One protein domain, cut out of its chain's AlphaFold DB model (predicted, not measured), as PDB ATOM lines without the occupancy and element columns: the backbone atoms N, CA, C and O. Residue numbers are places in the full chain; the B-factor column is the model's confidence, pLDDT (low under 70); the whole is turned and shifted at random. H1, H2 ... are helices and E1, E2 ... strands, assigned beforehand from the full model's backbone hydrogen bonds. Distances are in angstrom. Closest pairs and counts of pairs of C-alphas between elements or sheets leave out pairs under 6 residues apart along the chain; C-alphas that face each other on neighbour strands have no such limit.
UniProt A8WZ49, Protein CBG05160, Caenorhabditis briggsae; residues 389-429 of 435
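What this domain is: This is residues 389 to 429 of the 435 residues of the protein "Protein CBG05160" of Caenorhabditis briggsae (UniProt A8WZ49). Three short helices follow one another round a triangle at one end of an elongated shape, and at the other end residues 389 to 398 make a loop that folds back on itself, with the strand E1 as its last three residues. Residues 399 to 405 run between the two ends, and H3 turns back so that its last residue comes near the first residue of H1. The printed part has 41 residues, with one named strand and three named helices in the order E1, H1, H2, H3. The class is mostly helix: helices hold 18 and strands 3 of the 21 residues in named elements. The whole is only just loose, close to compact, with a radius of gyration of the C-alphas of 11.2 A and spans of 31 by 19 by 13 A.

Where its parts are: The printed part begins at Phe 389, whose C-alpha is at (207.499, 168.476, 210.792). Strand E1 is residues 396 to 398, 7.4 A from first to last C-alpha. Helix H1 is residues 406 to 412, 9.9 A long, and begins with C-alpha 406 at (219.407, 155.327, 206.018). Helix H2 is residues 416 to 419, 5.1 A long. Helix H3 is residues 421 to 427, 9.9 A long, and ends with C-alpha 427 at (212.961, 153.083, 208.962).

How they stand to each other: E1 pairs with no named strand, but residues 389 to 390 pair antiparallel with residues 396 to 397 of E1. E1 is apart from H1, H2 and H3. H1 and H2 only just touch, with 3 pairs of C-alphas within 8 A, and only at the corner by their link; their closest C-alphas are those of Val 410 and Leu 416, 6.4 A apart. H2 and H3 also only just touch, with 3 such pairs, and only at the corner by their link; their closest C-alphas are those of Cys 417 and Met 424, 5.7 A apart. H1 and H3 are close but not clearly touching: their closest C-alphas, those of Cys 406 and Asn 427, are 7.4 A apart. These two helices stand at a steep tilt of 48 degrees and run opposite ways. In H1 and H3 every O i to N i+4 pair is within hydrogen-bond range; H2 is too short for such a pair, and its one O i to N i+3 pair is within range.

The domain as a whole: The two C-alphas farthest apart are those of Gly 394 and Glu 412, at 32.1 A, while those of Phe 389 and Ala 429, the first and last printed, are 11.3 A apart. The printed part has no cut. The links from H1 to H2 and from H2 to H3 are tight, the link from E1 to H1 is short with 7 residues, and no link is long. The mean pLDDT of the printed part is 78.2, and it is under 70 in residues 389 to 398.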
ATOM      1  N   PHE A 389     208.108 169.014 212.001       60.75
ATOM      2  CA  PHE A 389     207.499 168.476 210.792       60.75
ATOM      3  C   PHE A 389     206.019 168.232 211.074       60.75
ATOM      4  O   PHE A 389     205.646 167.936 212.212       60.75
ATOM      5  N   ARG A 390     205.179 168.375 210.047       59.66
ATOM      6  CA  ARG A 390     203.750 168.070 210.127       59.66
ATOM      7  C   ARG A 390     203.484 166.764 209.403       59.66
ATOM      8  O   ARG A 390     203.768 166.664 208.215       59.66
ATOM      9  N   PHE A 391     202.953 165.780 210.116       57.22
ATOM     10  CA  PHE A 391     202.547 164.515 209.515       57.22
ATOM     11  C   PHE A 391     201.259 164.692 208.693       57.22
ATOM     12  O   PHE A 391     200.593 165.728 208.756       57.22
ATOM     13  N   GLY A 392     200.898 163.682 207.895       55.78
ATOM     14  CA  GLY A 392     199.754 163.745 206.970       55.78
ATOM     15  C   GLY A 392     198.370 163.885 207.627       55.78
ATOM     16  O   GLY A 392     197.390 164.109 206.923       55.78
ATOM     17  N   ASP A 393     198.290 163.769 208.953       67.25
ATOM     18  CA  ASP A 393     197.107 164.035 209.785       67.25
ATOM     19  C   ASP A 393     197.072 165.471 210.359       67.25
ATOM     20  O   ASP A 393     196.111 165.854 211.025       67.25
ATOM     21  N   GLY A 394     198.108 166.275 210.097       60.75
ATOM     22  CA  GLY A 394     198.277 167.635 210.606       60.75
ATOM     23  C   GLY A 394     198.982 167.741 211.964       60.75
ATOM     24  O   GLY A 394     199.182 168.862 212.435       60.75
ATOM     25  N   THR A 395     199.379 166.628 212.593       68.12
ATOM     26  CA  THR A 395     200.087 166.648 213.885       68.12
ATOM     27  C   THR A 395     201.531 167.134 213.740       68.12
ATOM     28  O   THR A 395     202.210 166.822 212.762       68.12
ATOM     29  N   GLU A 396     202.020 167.909 214.714       63.00
ATOM     30  CA  GLU A 396     203.410 168.384 214.753       63.00
ATOM     31  C   GLU A 396     204.304 167.465 215.592       63.00
ATOM     32  O   GLU A 396     203.970 167.113 216.724       63.00
ATOM     33  N   GLY A 397     205.480 167.122 215.063       68.62
ATOM     34  CA  GLY A 397     206.476 166.327 215.777       68.62
ATOM     35  C   GLY A 397     207.861 166.343 215.129       68.62
ATOM     36  O   GLY A 397     208.135 167.095 214.190       68.62
ATOM     37  N   SER A 398     208.765 165.517 215.652       67.50
ATOM     38  CA  SER A 398     210.123 165.354 215.133       67.50
ATOM     39  C   SER A 398     210.194 164.225 214.104       67.50
ATOM     40  O   SER A 398     210.044 163.055 214.444       67.50
ATOM     41  N   CYS A 399     210.501 164.561 212.850       74.50
ATOM     42  CA  CYS A 399     210.903 163.571 211.852       74.50
ATOM     43  C   CYS A 399     212.377 163.181 212.053       74.50
ATOM     44  O   CYS A 399     213.238 164.052 212.203       74.50
ATOM     45  N   PHE A 400     212.673 161.880 212.042       74.50
ATOM     46  CA  PHE A 400     214.028 161.327 212.097       74.50
ATOM     47  C   PHE A 400     214.069 159.937 211.446       74.50
ATOM     48  O   PHE A 400     213.046 159.267 211.322       74.50
ATOM     49  N   ASP A 401     215.260 159.489 211.046       80.06
ATOM     50  CA  ASP A 401     215.475 158.105 210.618       80.06
ATOM     51  C   ASP A 401     215.626 157.192 211.840       80.06
ATOM     52  O   ASP A 401     216.452 157.451 212.718       80.06
ATOM     53  N   VAL A 402     214.880 156.088 211.875       77.38
ATOM     54  CA  VAL A 402     214.995 155.056 212.921       77.38
ATOM     55  C   VAL A 402     216.320 154.292 212.784       77.38
ATOM     56  O   VAL A 402     216.885 153.836 213.779       77.38
ATOM     57  N   ARG A 403     216.865 154.177 211.561       71.75
ATOM     58  CA  ARG A 403     218.182 153.566 211.309       71.75
ATOM     59  C   ARG A 403     219.217 154.601 210.873       71.75
ATOM     60  O   ARG A 403     219.102 155.217 209.820       71.75
ATOM     61  N   HIS A 404     220.321 154.686 211.615       76.44
ATOM     62  CA  HIS A 404     221.466 155.555 211.295       76.44
ATOM     63  C   HIS A 404     222.056 155.330 209.882       76.44
ATOM     64  O   HIS A 404     222.672 156.232 209.318       76.44
ATOM     65  N   ALA A 405     221.873 154.135 209.310       74.75
ATOM     66  CA  ALA A 405     222.367 153.769 207.986       74.75
ATOM     67  C   ALA A 405     221.547 154.363 206.822       74.75
ATOM     68  O   ALA A 405     222.057 154.414 205.705       74.75
ATOM     69  N   CYS A 406     220.323 154.852 207.061       80.00
ATOM     70  CA  CYS A 406     219.407 155.327 206.018       80.00
ATOM     71  C   CYS A 406     220.032 156.356 205.072       80.00
ATOM     72  O   CYS A 406     219.975 156.187 203.855       80.00
ATOM     73  N   LYS A 407     220.716 157.367 205.621       86.38
ATOM     74  CA  LYS A 407     221.398 158.390 204.821       86.38
ATOM     75  C   LYS A 407     222.444 157.787 203.880       86.38
ATOM     76  O   LYS A 407     222.527 158.193 202.727       86.38
ATOM     77  N   ARG A 408     223.217 156.804 204.358       86.31
ATOM     78  CA  ARG A 408     224.212 156.093 203.543       86.31
ATOM     79  C   ARG A 408     223.533 155.249 202.466       86.31
ATOM     80  O   ARG A 408     223.941 155.314 201.315       86.31
ATOM     81  N   TRP A 409     222.485 154.505 202.816       87.38
ATOM     82  CA  TRP A 409     221.747 153.671 201.868       87.38
ATOM     83  C   TRP A 409     221.148 154.484 200.717       87.38
ATOM     84  O   TRP A 409     221.313 154.097 199.565       87.38
ATOM     85  N   VAL A 410     220.528 155.634 201.003       88.00
ATOM     86  CA  VAL A 410     219.984 156.532 199.967       88.00
ATOM     87  C   VAL A 410     221.101 157.181 199.136       88.00
ATOM     88  O   VAL A 410     220.938 157.344 197.933       88.00
ATOM     89  N   GLN A 411     222.263 157.482 199.729       85.88
ATOM     90  CA  GLN A 411     223.436 157.980 198.990       85.88
ATOM     91  C   GLN A 411     224.097 156.920 198.091       85.88
ATOM     92  O   GLN A 411     224.633 157.267 197.044       85.88
ATOM     93  N   GLU A 412     224.082 155.644 198.484       85.94
ATOM     94  CA  GLU A 412     224.639 154.536 197.692       85.94
ATOM     95  C   GLU A 412     223.642 153.994 196.652       85.94
ATOM     96  O   GLU A 412     224.066 153.465 195.625       85.94
ATOM     97  N   ARG A 413     222.329 154.100 196.908       86.94
ATOM     98  CA  ARG A 413     221.233 153.680 196.015       86.94
ATOM     99  C   ARG A 413     219.985 154.547 196.226       86.94
ATOM    100  O   ARG A 413     219.080 154.180 196.978       86.94
ATOM    101  N   GLU A 414     219.899 155.657 195.496       82.38
ATOM    102  CA  GLU A 414     218.780 156.617 195.564       82.38
ATOM    103  C   GLU A 414     217.402 155.953 195.343       82.38
ATOM    104  O   GLU A 414     216.408 156.296 195.987       82.38
ATOM    105  N   GLU A 415     217.344 154.921 194.497       89.19
ATOM    106  CA  GLU A 415     216.108 154.203 194.172       89.19
ATOM    107  C   GLU A 415     215.538 153.334 195.309       89.19
ATOM    108  O   GLU A 415     214.405 152.859 195.193       89.19
ATOM    109  N   LEU A 416     216.245 153.145 196.434       87.44
ATOM    110  CA  LEU A 416     215.717 152.388 197.583       87.44
ATOM    111  C   LEU A 416     214.400 152.971 198.110       87.44
ATOM    112  O   LEU A 416     213.466 152.218 198.386       87.44
ATOM    113  N   CYS A 417     214.277 154.302 198.165       88.31
ATOM    114  CA  CYS A 417     213.045 154.967 198.597       88.31
ATOM    115  C   CYS A 417     211.837 154.613 197.706       88.31
ATOM    116  O   CYS A 417     210.706 154.598 198.184       88.31
ATOM    117  N   ARG A 418     212.057 154.306 196.419       87.75
ATOM    118  CA  ARG A 418     210.994 153.951 195.458       87.75
ATOM    119  C   ARG A 418     210.748 152.446 195.363       87.75
ATOM    120  O   ARG A 418     209.612 152.037 195.150       87.75
ATOM    121  N   THR A 419     211.793 151.634 195.512       87.75
ATOM    122  CA  THR A 419     211.749 150.176 195.296       87.75
ATOM    123  C   THR A 419     211.328 149.382 196.535       87.75
ATOM    124  O   THR A 419     210.681 148.348 196.393       87.75
ATOM    125  N   VAL A 420     211.618 149.873 197.746       88.62
ATOM    126  CA  VAL A 420     211.164 149.276 199.021       88.62
ATOM    127  C   VAL A 420     210.475 150.324 199.919       88.62
ATOM    128  O   VAL A 420     210.902 150.570 201.051       88.62
ATOM    129  N   PRO A 421     209.384 150.963 199.440       80.38
ATOM    130  CA  PRO A 421     208.832 152.177 200.043       80.38
ATOM    131  C   PRO A 421     208.236 151.967 201.441       80.38
ATOM    132  O   PRO A 421     208.252 152.899 202.236       80.38
ATOM    133  N   ILE A 422     207.742 150.765 201.769       79.81
ATOM    134  CA  ILE A 422     207.203 150.450 203.107       79.81
ATOM    135  C   ILE A 422     208.338 150.469 204.139       79.81
ATOM    136  O   ILE A 422     208.339 151.300 205.045       79.81
ATOM    137  N   PHE A 423     209.364 149.636 203.934       81.75
ATOM    138  CA  PHE A 423     210.533 149.560 204.813       81.75
ATOM    139  C   PHE A 423     211.230 150.920 204.960       81.75
ATOM    140  O   PHE A 423     211.560 151.330 206.073       81.75
ATOM    141  N   MET A 424     211.413 151.652 203.854       87.56
ATOM    142  CA  MET A 424     212.054 152.969 203.884       87.56
ATOM    143  C   MET A 424     211.172 154.048 204.531       87.56
ATOM    144  O   MET A 424     211.712 154.976 205.121       87.56
ATOM    145  N   ARG A 425     209.838 153.929 204.506       82.81
ATOM    146  CA  ARG A 425     208.940 154.824 205.256       82.81
ATOM    147  C   ARG A 425     208.968 154.558 206.757       82.81
ATOM    148  O   ARG A 425     208.964 155.507 207.527       82.81
ATOM    149  N   GLU A 426     209.044 153.298 207.171       80.88
ATOM    150  CA  GLU A 426     209.137 152.925 208.589       80.88
ATOM    151  C   GLU A 426     210.513 153.235 209.197       80.88
ATOM    152  O   GLU A 426     210.608 153.633 210.354       80.88
ATOM    153  N   ASN A 427     211.595 153.043 208.432       81.88
ATOM    154  CA  ASN A 427     212.961 153.083 208.962       81.88
ATOM    155  C   ASN A 427     213.729 154.363 208.590       81.88
ATOM    156  O   ASN A 427     214.624 154.759 209.339       81.88
ATOM    157  N   CYS A 428     213.398 154.985 207.453       87.75
ATOM    158  CA  CYS A 428     214.195 156.011 206.769       87.75
ATOM    159  C   CYS A 428     213.367 157.239 206.331       87.75
ATOM    160  O   CYS A 428     213.620 157.828 205.275       87.75
ATOM    161  N   ALA A 429     212.344 157.603 207.115       85.19
ATOM    162  CA  ALA A 429     211.378 158.642 206.756       85.19
ATOM    163  C   ALA A 429     212.016 160.011 206.456       85.19
ATOM    164  O   ALA A 429     211.554 160.715 205.559       85.19
TER     165      ALA A 429